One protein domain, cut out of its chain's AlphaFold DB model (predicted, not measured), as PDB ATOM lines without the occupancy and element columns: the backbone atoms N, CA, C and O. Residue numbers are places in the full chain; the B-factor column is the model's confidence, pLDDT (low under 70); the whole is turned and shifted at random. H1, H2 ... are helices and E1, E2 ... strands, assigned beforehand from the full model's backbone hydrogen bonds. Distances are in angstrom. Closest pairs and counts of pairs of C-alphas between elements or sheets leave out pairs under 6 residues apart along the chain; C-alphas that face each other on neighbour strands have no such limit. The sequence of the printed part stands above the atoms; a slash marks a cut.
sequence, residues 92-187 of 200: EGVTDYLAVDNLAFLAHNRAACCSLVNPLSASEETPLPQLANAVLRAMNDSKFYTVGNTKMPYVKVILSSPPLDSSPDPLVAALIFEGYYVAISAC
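AT A GLANCE: This is residues 92 to 187 of the 200 residues of the protein "F-box domain containing protein, expressed" of Oryza sativa subsp. japonica (UniProt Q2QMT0). Two small antiparallel sheets, E1 E2 E3 and E4 E5 E6, are partly face to face with their strands crossed, and helix H1 packs on the second sheet and on E3 of the first. Links at residues 142 to 153 and 160 to 170 reach toward opposite ends of the long axis. The printed part has 96 residues, with six named strands and one named helix in the order E1 E2 E3 H1 E4 E5 E6; its class is mixed, helices and strands. It is compact, with a radius of gyration of the C-alphas of 13.5 A, and only just elongated, spanning 43 by 28 by 18 A.

HOW THE PARTS SIT: E1, residues 94 to 100, E2, residues 103 to 108, and E3, residues 114 to 117, form a meander, each strand the antiparallel neighbour of the one before. N 98 and O 105 of the hairpin E1 and E2, 2.9 A apart, and N 106 and O 115 of the hairpin E2 and E3, 2.8 A, are within hydrogen-bond range. H1, residues 129 to 141, has every O i to N i+4 pair within that range; its closest C-alphas with E3 are Ala 132 and Cys 114, 5.6 A. E4, residues 154 to 159, E5, residues 171 to 176, and E6, residues 181 to 186, form a second meander, with N 158 and O 173 at 2.8 A and N 174 and O 183 at 2.8 A. H1 is on one face of this sheet, two layers, at a height of 8.7 A, along E6 at 11 degrees on the local plane; the closest C-alphas are Leu 131 and Ser 185, 5.3 A. The sheets form a sandwich, face to face, strands at 52 degrees; the closest C-alphas of E1 and E4 are Val 100 and Ile 158, 6.2 A.

IN THESE COORDINATES: E1 begins at C-alpha 94 (10.510, -34.054, -6.954) and measures 16.1 A, E2 15.7 A and E3 10.0 A. H1, from C-alpha 129 (14.358, -32.213, -21.813), measures 18.4 A. E4 measures 14.1 A, E5 15.8 A and E6 17.1 A, ending at C-alpha 186 (18.175, -40.630, -25.974).

THE WHOLE: The C-alphas farthest apart, Gly 148 and Asp 165, are 45.9 A apart. The printed part has no cut; the links E3 to H1, H1 to E4 and E4 to E5 are long. The pLDDT is under 70 at residues 109 to 112, 121 to 123, 146 to 151 and 161 to 167.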
ATOM      1  N   GLU A  92      13.282 -32.052  -2.361       82.33
ATOM      2  CA  GLU A  92      12.606 -30.806  -2.715       82.33
ATOM      3  C   GLU A  92      12.546 -30.626  -4.245       82.33
ATOM      4  O   GLU A  92      13.558 -30.726  -4.934       82.33
ATOM      5  N   GLY A  93      11.338 -30.420  -4.778       82.04
ATOM      6  CA  GLY A  93      11.079 -30.288  -6.216       82.04
ATOM      7  C   GLY A  93      10.620 -31.568  -6.927       82.04
ATOM      8  O   GLY A  93       9.899 -31.453  -7.921       82.04
ATOM      9  N   VAL A  94      10.933 -32.756  -6.399       85.75
ATOM     10  CA  VAL A  94      10.510 -34.054  -6.954       85.75
ATOM     11  C   VAL A  94       9.127 -34.416  -6.417       85.75
ATOM     12  O   VAL A  94       8.925 -34.474  -5.206       85.75
ATOM     13  N   THR A  95       8.166 -34.660  -7.307       83.13
ATOM     14  CA  THR A  95       6.794 -35.037  -6.928       83.13
ATOM     15  C   THR A  95       6.607 -36.536  -6.823       83.13
ATOM     16  O   THR A  95       5.846 -36.991  -5.973       83.13
ATOM     17  N   ASP A  96       7.270 -37.295  -7.690       85.44
ATOM     18  CA  ASP A  96       7.145 -38.746  -7.761       85.44
ATOM     19  C   ASP A  96       8.339 -39.333  -8.538       85.44
ATOM     20  O   ASP A  96       9.117 -38.605  -9.171       85.44
ATOM     21  N   TYR A  97       8.510 -40.650  -8.483       88.68
ATOM     22  CA  TYR A  97       9.587 -41.346  -9.173       88.68
ATOM     23  C   TYR A  97       9.177 -42.745  -9.664       88.68
ATOM     24  O   TYR A  97       8.242 -43.367  -9.168       88.68
ATOM     25  N   LEU A  98       9.921 -43.269 -10.638       88.35
ATOM     26  CA  LEU A  98       9.849 -44.665 -11.073       88.35
ATOM     27  C   LEU A  98      11.245 -45.286 -11.025       88.35
ATOM     28  O   LEU A  98      12.191 -44.750 -11.600       88.35
ATOM     29  N   ALA A  99      11.384 -46.421 -10.341       85.30
ATOM     30  CA  ALA A  99      12.623 -47.190 -10.364       85.30
ATOM     31  C   ALA A  99      12.826 -47.818 -11.752       85.30
ATOM     32  O   ALA A  99      11.910 -48.437 -12.300       85.30
ATOM     33  N   VAL A 100      14.021 -47.656 -12.318       82.12
ATOM     34  CA  VAL A 100      14.390 -48.190 -13.631       82.12
ATOM     35  C   VAL A 100      15.837 -48.681 -13.592       82.12
ATOM     36  O   VAL A 100      16.780 -47.904 -13.463       82.12
ATOM     37  N   ASP A 101      16.014 -49.999 -13.659       76.56
ATOM     38  CA  ASP A 101      17.293 -50.674 -13.415       76.56
ATOM     39  C   ASP A 101      17.950 -50.225 -12.093       76.56
ATOM     40  O   ASP A 101      17.415 -50.469 -11.016       76.56
ATOM     41  N   ASN A 102      19.110 -49.562 -12.166       73.56
ATOM     42  CA  ASN A 102      19.834 -49.013 -11.009       73.56
ATOM     43  C   ASN A 102      19.600 -47.517 -10.808       73.56
ATOM     44  O   ASN A 102      20.296 -46.885 -10.012       73.56
ATOM     45  N   LEU A 103      18.697 -46.940 -11.590       81.66
ATOM     46  CA  LEU A 103      18.387 -45.527 -11.606       81.66
ATOM     47  C   LEU A 103      16.966 -45.305 -11.086       81.66
ATOM     48  O   LEU A 103      16.136 -46.211 -11.011       81.66
ATOM     49  N   ALA A 104      16.690 -44.064 -10.731       86.99
ATOM     50  CA  ALA A 104      15.357 -43.552 -10.504       86.99
ATOM     51  C   ALA A 104      15.075 -42.489 -11.566       86.99
ATOM     52  O   ALA A 104      15.851 -41.549 -11.752       86.99
ATOM     53  N   PHE A 105      13.963 -42.659 -12.266       89.63
ATOM     54  CA  PHE A 105      13.356 -41.630 -13.089       89.63
ATOM     55  C   PHE A 105      12.557 -40.700 -12.184       89.63
ATOM     56  O   PHE A 105      11.664 -41.164 -11.481       89.63
ATOM     57  N   LEU A 106      12.877 -39.412 -12.193       89.55
ATOM     58  CA  LEU A 106      12.261 -38.401 -11.344       89.55
ATOM     59  C   LEU A 106      11.311 -37.536 -12.166       89.55
ATOM     60  O   LEU A 106      11.673 -37.066 -13.249       89.55
ATOM     61  N   ALA A 107      10.125 -37.283 -11.619       86.55
ATOM     62  CA  ALA A 107       9.223 -36.251 -12.104       86.55
ATOM     63  C   ALA A 107       9.243 -35.058 -11.149       86.55
ATOM     64  O   ALA A 107       9.160 -35.217  -9.930       86.55
ATOM     65  N   HIS A 108       9.351 -33.857 -11.710       84.05
ATOM     66  CA  HIS A 108       9.440 -32.618 -10.941       84.05
ATOM     67  C   HIS A 108       8.136 -31.817 -11.003       84.05
ATOM     68  O   HIS A 108       7.443 -31.809 -12.021       84.05
ATOM     69  N   ASN A 109       7.828 -31.087  -9.926       68.19
ATOM     70  CA  ASN A 109       6.581 -30.320  -9.760       68.19
ATOM     71  C   ASN A 109       6.420 -29.187 -10.792       68.19
ATOM     72  O   ASN A 109       5.322 -28.708 -11.058       68.19
ATOM     73  N   ARG A 110       7.528 -28.710 -11.370       57.64
ATOM     74  CA  ARG A 110       7.535 -27.559 -12.275       57.64
ATOM     75  C   ARG A 110       7.856 -28.015 -13.699       57.64
ATOM     76  O   ARG A 110       8.949 -28.501 -13.962       57.64
ATOM     77  N   ALA A 111       6.888 -27.813 -14.595       59.31
ATOM     78  CA  ALA A 111       7.024 -27.883 -16.053       59.31
ATOM     79  C   ALA A 111       7.456 -29.240 -16.638       59.31
ATOM     80  O   ALA A 111       8.442 -29.299 -17.355       59.31
ATOM     81  N   ALA A 112       6.716 -30.324 -16.361       67.07
ATOM     82  CA  ALA A 112       6.934 -31.654 -16.962       67.07
ATOM     83  C   ALA A 112       8.412 -32.099 -16.998       67.07
ATOM     84  O   ALA A 112       8.810 -32.854 -17.881       67.07
ATOM     85  N   CYS A 113       9.235 -31.602 -16.073       80.41
ATOM     86  CA  CYS A 113      10.663 -31.836 -16.091       80.41
ATOM     87  C   CYS A 113      10.925 -33.251 -15.597       80.41
ATOM     88  O   CYS A 113      10.407 -33.677 -14.560       80.41
ATOM     89  N   CYS A 114      11.748 -33.963 -16.353       87.12
ATOM     90  CA  CYS A 114      12.136 -35.327 -16.056       87.12
ATOM     91  C   CYS A 114      13.639 -35.410 -15.955       87.12
ATOM     92  O   CYS A 114      14.353 -34.795 -16.752       87.12
ATOM     93  N   SER A 115      14.115 -36.210 -15.019       89.86
ATOM     94  CA  SER A 115      15.532 -36.501 -14.906       89.86
ATOM     95  C   SER A 115      15.768 -37.943 -14.493       89.86
ATOM     96  O   SER A 115      14.883 -38.625 -13.982       89.86
ATOM     97  N   LEU A 116      16.976 -38.426 -14.752       89.29
ATOM     98  CA  LEU A 116      17.468 -39.684 -14.216       89.29
ATOM     99  C   LEU A 116      18.484 -39.400 -13.127       89.29
ATOM    100  O   LEU A 116      19.410 -38.614 -13.315       89.29
ATOM    101  N   VAL A 117      18.350 -40.095 -12.009       85.51
ATOM    102  CA  VAL A 117      19.345 -40.090 -10.945       85.51
ATOM    103  C   VAL A 117      19.753 -41.516 -10.638       85.51
ATOM    104  O   VAL A 117      18.957 -42.447 -10.703       85.51
ATOM    105  N   ASN A 118      21.008 -41.694 -10.263       80.60
ATOM    106  CA  ASN A 118      21.422 -42.899  -9.580       80.60
ATOM    107  C   ASN A 118      21.273 -42.663  -8.077       80.60
ATOM    108  O   ASN A 118      22.035 -41.864  -7.556       80.60
ATOM    109  N   PRO A 119      20.361 -43.317  -7.353       76.58
ATOM    110  CA  PRO A 119      20.196 -43.040  -5.928       76.58
ATOM    111  C   PRO A 119      21.380 -43.530  -5.077       76.58
ATOM    112  O   PRO A 119      21.601 -43.039  -3.971       76.58
ATOM    113  N   LEU A 120      22.180 -44.472  -5.593       70.55
ATOM    114  CA  LEU A 120      23.341 -45.019  -4.891       70.55
ATOM    115  C   LEU A 120      24.585 -44.136  -4.983       70.55
ATOM    116  O   LEU A 120      25.453 -44.201  -4.117       70.55
ATOM    117  N   SER A 121      24.695 -43.355  -6.052       65.96
ATOM    118  CA  SER A 121      25.771 -42.382  -6.220       65.96
ATOM    119  C   SER A 121      25.159 -41.031  -5.892       65.96
ATOM    120  O   SER A 121      24.134 -40.710  -6.466       65.96
ATOM    121  N   ALA A 122      25.735 -40.213  -5.014       60.29
ATOM    122  CA  ALA A 122      25.233 -38.855  -4.748       60.29
ATOM    123  C   ALA A 122      25.427 -37.899  -5.962       60.29
ATOM    124  O   ALA A 122      25.878 -36.770  -5.818       60.29
ATOM    125  N   SER A 123      25.179 -38.394  -7.175       63.14
ATOM    126  CA  SER A 123      25.504 -37.818  -8.468       63.14
ATOM    127  C   SER A 123      24.421 -36.860  -8.931       63.14
ATOM    128  O   SER A 123      23.245 -37.002  -8.593       63.14
ATOM    129  N   GLU A 124      24.855 -35.933  -9.779       75.10
ATOM    130  CA  GLU A 124      24.005 -35.009 -10.514       75.10
ATOM    131  C   GLU A 124      22.920 -35.749 -11.302       75.10
ATOM    132  O   GLU A 124      23.152 -36.806 -11.903       75.10
ATOM    133  N   GLU A 125      21.723 -35.169 -11.271       85.16
ATOM    134  CA  GLU A 125      20.603 -35.575 -12.103       85.16
ATOM    135  C   GLU A 125      20.941 -35.368 -13.579       85.16
ATOM    136  O   GLU A 125      21.451 -34.323 -13.972       85.16
ATOM    137  N   THR A 126      20.612 -36.345 -14.417       87.12
ATOM    138  CA  THR A 126      20.665 -36.188 -15.870       87.12
ATOM    139  C   THR A 126      19.301 -35.702 -16.359       87.12
ATOM    140  O   THR A 126      18.355 -36.494 -16.354       87.12
ATOM    141  N   PRO A 127      19.157 -34.432 -16.774       89.24
ATOM    142  CA  PRO A 127      17.890 -33.928 -17.283       89.24
ATOM    143  C   PRO A 127      17.531 -34.585 -18.621       89.24
ATOM    144  O   PRO A 127      18.394 -34.844 -19.461       89.24
ATOM    145  N   LEU A 128      16.236 -34.804 -18.842       90.09
ATOM    146  CA  LEU A 128      15.669 -35.400 -20.054       90.09
ATOM    147  C   LEU A 128      14.713 -34.409 -20.745       90.09
ATOM    148  O   LEU A 128      13.505 -34.650 -20.793       90.09
ATOM    149  N   PRO A 129      15.212 -33.283 -21.289       87.41
ATOM    150  CA  PRO A 129      14.358 -32.213 -21.813       87.41
ATOM    151  C   PRO A 129      13.534 -32.639 -23.037       87.41
ATOM    152  O   PRO A 129      12.399 -32.202 -23.209       87.41
ATOM    153  N   GLN A 130      14.071 -33.517 -23.891       87.11
ATOM    154  CA  GLN A 130      13.331 -34.029 -25.050       87.11
ATOM    155  C   GLN A 130      12.147 -34.899 -24.619       87.11
ATOM    156  O   GLN A 130      11.050 -34.757 -25.162       87.11
ATOM    157  N   LEU A 131      12.361 -35.747 -23.607       88.49
ATOM    158  CA  LEU A 131      11.308 -36.567 -23.022       88.49
ATOM    159  C   LEU A 131      10.258 -35.692 -22.334       88.49
ATOM    160  O   LEU A 131       9.077 -35.842 -22.624       88.49
ATOM    161  N   ALA A 132      10.691 -34.734 -21.511       86.48
ATOM    162  CA  ALA A 132       9.827 -33.752 -20.858       86.48
ATOM    163  C   ALA A 132       8.888 -33.066 -21.862       86.48
ATOM    164  O   ALA A 132       7.672 -33.057 -21.686       86.48
ATOM    165  N   ASN A 133       9.435 -32.583 -22.982       85.42
ATOM    166  CA  ASN A 133       8.650 -31.951 -24.039       85.42
ATOM    167  C   ASN A 133       7.666 -32.917 -24.715       85.42
ATOM    168  O   ASN A 133       6.548 -32.525 -25.041       85.42
ATOM    169  N   ALA A 134       8.064 -34.169 -24.953       85.83
ATOM    170  CA  ALA A 134       7.181 -35.179 -25.534       85.83
ATOM    171  C   ALA A 134       6.017 -35.536 -24.599       85.83
ATOM    172  O   ALA A 134       4.883 -35.666 -25.056       85.83
ATOM    173  N   VAL A 135       6.277 -35.618 -23.296       82.92
ATOM    174  CA  VAL A 135       5.256 -35.850 -22.268       82.92
ATOM    175  C   VAL A 135       4.321 -34.652 -22.188       82.92
ATOM    176  O   VAL A 135       3.110 -34.831 -22.173       82.92
ATOM    177  N   LEU A 136       4.859 -33.432 -22.208       81.79
ATOM    178  CA  LEU A 136       4.062 -32.207 -22.189       81.79
ATOM    179  C   LEU A 136       3.128 -32.125 -23.408       81.79
ATOM    180  O   LEU A 136       1.957 -31.791 -23.256       81.79
ATOM    181  N   ARG A 137       3.589 -32.534 -24.598       83.81
ATOM    182  CA  ARG A 137       2.715 -32.687 -25.778       83.81
ATOM    183  C   ARG A 137       1.621 -33.734 -25.559       83.81
ATOM    184  O   ARG A 137       0.453 -33.414 -25.732       83.81
ATOM    185  N   ALA A 138       1.976 -34.935 -25.096       82.67
ATOM    186  CA  ALA A 138       0.998 -35.990 -24.810       82.67
ATOM    187  C   ALA A 138      -0.044 -35.573 -23.751       82.67
ATOM    188  O   ALA A 138      -1.208 -35.956 -23.838       82.67
ATOM    189  N   MET A 139       0.361 -34.767 -22.761       79.28
ATOM    190  CA  MET A 139      -0.530 -34.163 -21.766       79.28
ATOM    191  C   MET A 139      -1.532 -33.206 -22.404       79.28
ATOM    192  O   MET A 139      -2.720 -33.297 -22.111       79.28
ATOM    193  N   ASN A 140      -1.062 -32.318 -23.279       80.91
ATOM    194  CA  ASN A 140      -1.909 -31.332 -23.946       80.91
ATOM    195  C   ASN A 140      -2.894 -31.968 -24.939       80.91
ATOM    196  O   ASN A 140      -3.996 -31.456 -25.111       80.91
ATOM    197  N   ASP A 141      -2.515 -33.088 -25.557       82.62
ATOM    198  CA  ASP A 141      -3.371 -33.827 -26.494       82.62
ATOM    199  C   ASP A 141      -4.391 -34.736 -25.774       82.62
ATOM    200  O   ASP A 141      -5.357 -35.221 -26.372       82.62
ATOM    201  N   SER A 142      -4.203 -34.981 -24.472       76.56
ATOM    202  CA  SER A 142      -5.078 -35.838 -23.675       76.56
ATOM    203  C   SER A 142      -6.353 -35.115 -23.246       76.56
ATOM    204  O   SER A 142      -6.321 -34.090 -22.574       76.56
ATOM    205  N   LYS A 143      -7.509 -35.726 -23.525       78.09
ATOM    206  CA  LYS A 143      -8.811 -35.257 -23.012       78.09
ATOM    207  C   LYS A 143      -9.012 -35.536 -21.517       78.09
ATOM    208  O   LYS A 143      -9.926 -34.983 -20.914       78.09
ATOM    209  N   PHE A 144      -8.193 -36.417 -20.938       70.93
ATOM    210  CA  PHE A 144      -8.320 -36.879 -19.552       70.93
ATOM    211  C   PHE A 144      -7.383 -36.146 -18.592       70.93
ATOM    212  O   PHE A 144      -7.590 -36.174 -17.377       70.93
ATOM    213  N   TYR A 145      -6.342 -35.494 -19.117       70.06
ATOM    214  CA  TYR A 145      -5.419 -34.738 -18.289       70.06
ATOM    215  C   TYR A 145      -5.962 -33.333 -18.038       70.06
ATOM    216  O   TYR A 145      -6.046 -32.502 -18.936       70.06
ATOM    217  N   THR A 146      -6.317 -33.056 -16.788       65.64
ATOM    218  CA  THR A 146      -6.577 -31.700 -16.310       65.64
ATOM    219  C   THR A 146      -5.370 -31.236 -15.504       65.64
ATOM    220  O   THR A 146      -4.821 -31.995 -14.707       65.64
ATOM    221  N   VAL A 147      -4.969 -29.974 -15.678       63.33
ATOM    222  CA  VAL A 147      -3.793 -29.350 -15.026       63.33
ATOM    223  C   VAL A 147      -3.845 -29.421 -13.479       63.33
ATOM    224  O   VAL A 147      -2.856 -29.145 -12.810       63.33
ATOM    225  N   GLY A 148      -4.972 -29.843 -12.889       60.38
ATOM    226  CA  GLY A 148      -5.143 -30.065 -11.449       60.38
ATOM    227  C   GLY A 148      -4.917 -31.500 -10.950       60.38
ATOM    228  O   GLY A 148      -4.880 -31.705  -9.737       60.38
ATOM    229  N   ASN A 149      -4.764 -32.502 -11.825       57.90
ATOM    230  CA  ASN A 149      -4.502 -33.875 -11.390       57.90
ATOM    231  C   ASN A 149      -3.027 -34.028 -10.992       57.90
ATOM    232  O   ASN A 149      -2.142 -34.163 -11.832       57.90
ATOM    233  N   THR A 150      -2.774 -34.052  -9.684       55.58
ATOM    234  CA  THR A 150      -1.445 -34.138  -9.047       55.58
ATOM    235  C   THR A 150      -0.747 -35.495  -9.191       55.58
ATOM    236  O   THR A 150       0.318 -35.702  -8.610       55.58
ATOM    237  N   LYS A 151      -1.326 -36.443  -9.937       64.44
ATOM    238  CA  LYS A 151      -0.732 -37.769 -10.136       64.44
ATOM    239  C   LYS A 151       0.242 -37.768 -11.309       64.44
ATOM    240  O   LYS A 151      -0.024 -37.198 -12.362       64.44
ATOM    241  N   MET A 152       1.347 -38.477 -11.105       70.24
ATOM    242  CA  MET A 152       2.345 -38.821 -12.110       70.24
ATOM    243  C   MET A 152       1.676 -39.349 -13.398       70.24
ATOM    244  O   MET A 152       0.919 -40.319 -13.322       70.24
ATOM    245  N   PRO A 153       1.942 -38.761 -14.582       75.15
ATOM    246  CA  PRO A 153       1.335 -39.219 -15.834       75.15
ATOM    247  C   PRO A 153       1.965 -40.524 -16.351       75.15
ATOM    248  O   PRO A 153       1.441 -41.151 -17.270       75.15
ATOM    249  N   TYR A 154       3.095 -40.933 -15.772       79.96
ATOM    250  CA  TYR A 154       3.882 -42.092 -16.176       79.96
ATOM    251  C   TYR A 154       3.336 -43.389 -15.580       79.96
ATOM    252  O   TYR A 154       3.193 -43.522 -14.368       79.96
ATOM    253  N   VAL A 155       3.106 -44.371 -16.446       82.39
ATOM    254  CA  VAL A 155       2.697 -45.731 -16.076       82.39
ATOM    255  C   VAL A 155       3.917 -46.647 -15.949       82.39
ATOM    256  O   VAL A 155       3.948 -47.530 -15.094       82.39
ATOM    257  N   LYS A 156       4.931 -46.457 -16.802       88.45
ATOM    258  CA  LYS A 156       6.146 -47.282 -16.832       88.45
ATOM    259  C   LYS A 156       7.299 -46.531 -17.489       88.45
ATOM    260  O   LYS A 156       7.080 -45.818 -18.460       88.45
ATOM    261  N   VAL A 157       8.522 -46.755 -17.017       89.70
ATOM    262  CA  VAL A 157       9.751 -46.281 -17.671       89.70
ATOM    263  C   VAL A 157      10.689 -47.465 -17.885       89.70
ATOM    264  O   VAL A 157      10.785 -48.348 -17.033       89.70
ATOM    265  N   ILE A 158      11.334 -47.516 -19.047       88.56
ATOM    266  CA  ILE A 158      12.271 -48.566 -19.452       88.56
ATOM    267  C   ILE A 158      13.531 -47.896 -19.995       88.56
ATOM    268  O   ILE A 158      13.445 -46.921 -20.742       88.56
ATOM    269  N   LEU A 159      14.689 -48.444 -19.640       87.00
ATOM    270  CA  LEU A 159      15.982 -48.084 -20.210       87.00
ATOM    271  C   LEU A 159      16.439 -49.174 -21.179       87.00
ATOM    272  O   LEU A 159      16.374 -50.363 -20.871       87.00
ATOM    273  N   SER A 160      16.921 -48.782 -22.357       83.16
ATOM    274  CA  SER A 160      17.615 -49.715 -23.240       83.16
ATOM    275  C   SER A 160      19.051 -49.915 -22.761       83.16
ATOM    276  O   SER A 160      19.755 -48.938 -22.502       83.16
ATOM    277  N   SER A 161      19.524 -51.157 -22.746       68.11
ATOM    278  CA  SER A 161      20.960 -51.440 -22.668       68.11
ATOM    279  C   SER A 161      21.547 -51.398 -24.086       68.11
ATOM    280  O   SER A 161      21.114 -52.204 -24.913       68.11
ATOM    281  N   PRO A 162      22.478 -50.480 -24.412       62.14
ATOM    282  CA  PRO A 162      23.104 -50.471 -25.729       62.14
ATOM    283  C   PRO A 162      23.898 -51.772 -25.960       62.14
ATOM    284  O   PRO A 162      24.433 -52.338 -24.999       62.14
ATOM    285  N   PRO A 163      23.965 -52.283 -27.204       56.13
ATOM    286  CA  PRO A 163      24.780 -53.452 -27.525       56.13
ATOM    287  C   PRO A 163      26.261 -53.156 -27.251       56.13
ATOM    288  O   PRO A 163      26.732 -52.065 -27.549       56.13
ATOM    289  N   LEU A 164      26.999 -54.128 -26.701       57.65
ATOM    290  CA  LEU A 164      28.406 -53.966 -26.286       57.65
ATOM    291  C   LEU A 164      29.334 -53.411 -27.389       57.65
ATOM    292  O   LEU A 164      30.331 -52.768 -27.073       57.65
ATOM    293  N   ASP A 165      28.993 -53.640 -28.660       54.72
ATOM    294  CA  ASP A 165      29.886 -53.438 -29.805       54.72
ATOM    295  C   ASP A 165      29.580 -52.180 -30.637       54.72
ATOM    296  O   ASP A 165      30.124 -51.980 -31.724       54.72
ATOM    297  N   SER A 166      28.699 -51.298 -30.166       55.18
ATOM    298  CA  SER A 166      28.428 -49.991 -30.775       55.18
ATOM    299  C   SER A 166      27.887 -49.060 -29.699       55.18
ATOM    300  O   SER A 166      27.164 -49.513 -28.824       55.18
ATOM    301  N   SER A 167      28.214 -47.768 -29.743       53.57
ATOM    302  CA  SER A 167      27.731 -46.780 -28.765       53.57
ATOM    303  C   SER A 167      26.523 -45.998 -29.304       53.57
ATOM    304  O   SER A 167      26.697 -44.830 -29.656       53.57
ATOM    305  N   PRO A 168      25.301 -46.564 -29.411       70.66
ATOM    306  CA  PRO A 168      24.120 -45.726 -29.367       70.66
ATOM    307  C   PRO A 168      23.906 -45.281 -27.916       70.66
ATOM    308  O   PRO A 168      24.027 -46.081 -26.984       70.66
ATOM    309  N   ASP A 169      23.588 -44.004 -27.726       73.28
ATOM    310  CA  ASP A 169      23.150 -43.511 -26.425       73.28
ATOM    311  C   ASP A 169      21.961 -44.357 -25.934       73.28
ATOM    312  O   ASP A 169      21.067 -44.688 -26.726       73.28
ATOM    313  N   PRO A 170      21.918 -44.732 -24.647       80.93
ATOM    314  CA  PRO A 170      20.787 -45.460 -24.102       80.93
ATOM    315  C   PRO A 170      19.506 -44.648 -24.279       80.93
ATOM    316  O   PRO A 170      19.442 -43.446 -24.011       80.93
ATOM    317  N   LEU A 171      18.462 -45.334 -24.719       86.02
ATOM    318  CA  LEU A 171      17.129 -44.792 -24.872       86.02
ATOM    319  C   LEU A 171      16.344 -44.973 -23.574       86.02
ATOM    320  O   LEU A 171      16.320 -46.053 -22.982       86.02
ATOM    321  N   VAL A 172      15.652 -43.915 -23.174       87.86
ATOM    322  CA  VAL A 172      14.609 -43.932 -22.151       87.86
ATOM    323  C   VAL A 172      13.278 -43.957 -22.876       87.86
ATOM    324  O   VAL A 172      12.971 -43.026 -23.621       87.86
ATOM    325  N   ALA A 173      12.482 -44.995 -22.649       87.43
ATOM    326  CA  ALA A 173      11.099 -45.059 -23.096       87.43
ATOM    327  C   ALA A 173      10.170 -44.910 -21.889       87.43
ATOM    328  O   ALA A 173      10.292 -45.648 -20.911       87.43
ATOM    329  N   ALA A 174       9.234 -43.973 -21.963       87.83
ATOM    330  CA  ALA A 174       8.224 -43.732 -20.948       87.83
ATOM    331  C   ALA A 174       6.830 -43.990 -21.530       87.83
ATOM    332  O   ALA A 174       6.454 -43.393 -22.538       87.83
ATOM    333  N   LEU A 175       6.072 -44.875 -20.888       87.65
ATOM    334  CA  LEU A 175       4.651 -45.096 -21.134       87.65
ATOM    335  C   LEU A 175       3.849 -44.122 -20.267       87.65
ATOM    336  O   LEU A 175       4.077 -44.039 -19.057       87.65
ATOM    337  N   ILE A 176       2.912 -43.409 -20.875       82.39
ATOM    338  CA  ILE A 176       2.203 -42.265 -20.298       82.39
ATOM    339  C   ILE A 176       0.691 -42.468 -20.492       82.39
ATOM    340  O   ILE A 176       0.288 -43.054 -21.496       82.39
ATOM    341  N   PHE A 177      -0.122 -41.981 -19.544       76.53
ATOM    342  CA  PHE A 177      -1.598 -41.943 -19.542       76.53
ATOM    343  C   PHE A 177      -2.294 -43.216 -19.992       76.53
ATOM    344  O   PHE A 177      -2.424 -43.453 -21.189       76.53
ATOM    345  N   GLU A 178      -2.810 -44.002 -19.046       70.75
ATOM    346  CA  GLU A 178      -3.634 -45.194 -19.326       70.75
ATOM    347  C   GLU A 178      -3.016 -46.195 -20.340       70.75
ATOM    348  O   GLU A 178      -3.666 -47.154 -20.738       70.75
ATOM    349  N   GLY A 179      -1.743 -46.022 -20.722       72.42
ATOM    350  CA  GLY A 179      -1.052 -46.825 -21.728       72.42
ATOM    351  C   GLY A 179      -1.167 -46.332 -23.177       72.42
ATOM    352  O   GLY A 179      -0.719 -47.049 -24.068       72.42
ATOM    353  N   TYR A 180      -1.726 -45.147 -23.443       80.21
ATOM    354  CA  TYR A 180      -1.980 -44.681 -24.818       80.21
ATOM    355  C   TYR A 180      -0.815 -43.937 -25.472       80.21
ATOM    356  O   TYR A 180      -0.742 -43.891 -26.699       80.21
ATOM    357  N   TYR A 181       0.094 -43.356 -24.688       83.73
ATOM    358  CA  TYR A 181       1.202 -42.567 -25.223       83.73
ATOM    359  C   TYR A 181       2.545 -43.161 -24.820       83.73
ATOM    360  O   TYR A 181       2.758 -43.542 -23.670       83.73
ATOM    361  N   VAL A 182       3.478 -43.191 -25.767       88.68
ATOM    362  CA  VAL A 182       4.871 -43.563 -25.523       88.68
ATOM    363  C   VAL A 182       5.753 -42.401 -25.948       88.68
ATOM    364  O   VAL A 182       5.655 -41.923 -27.076       88.68
ATOM    365  N   ALA A 183       6.627 -41.961 -25.051       87.42
ATOM    366  CA  ALA A 183       7.664 -40.988 -25.355       87.42
ATOM    367  C   ALA A 183       9.039 -41.648 -25.229       87.42
ATOM    368  O   ALA A 183       9.285 -42.406 -24.293       87.42
ATOM    369  N   ILE A 184       9.927 -41.366 -26.180       88.78
ATOM    370  CA  ILE A 184      11.277 -41.932 -26.222       88.78
ATOM    371  C   ILE A 184      12.275 -40.784 -26.333       88.78
ATOM    372  O   ILE A 184      12.061 -39.844 -27.097       88.78
ATOM    373  N   SER A 185      13.363 -40.859 -25.573       87.85
ATOM    374  CA  SER A 185      14.480 -39.918 -25.642       87.85
ATOM    375  C   SER A 185      15.791 -40.671 -25.517       87.85
ATOM    376  O   SER A 185      15.908 -41.563 -24.678       87.85
ATOM    377  N   ALA A 186      16.798 -40.273 -26.289       86.65
ATOM    378  CA  ALA A 186      18.175 -40.630 -25.974       86.65
ATOM    379  C   ALA A 186      18.603 -39.923 -24.680       86.65
ATOM    380  O   ALA A 186      18.116 -38.827 -24.373       86.65
ATOM    381  N   CYS A 187      19.481 -40.552 -23.905       81.91
ATOM    382  CA  CYS A 187      20.030 -39.965 -22.692       81.91
ATOM    383  C   CYS A 187      21.494 -40.347 -22.496       81.91
ATOM    384  O   CYS A 187      21.931 -41.432 -22.867       81.91
TER     385      CYS A 187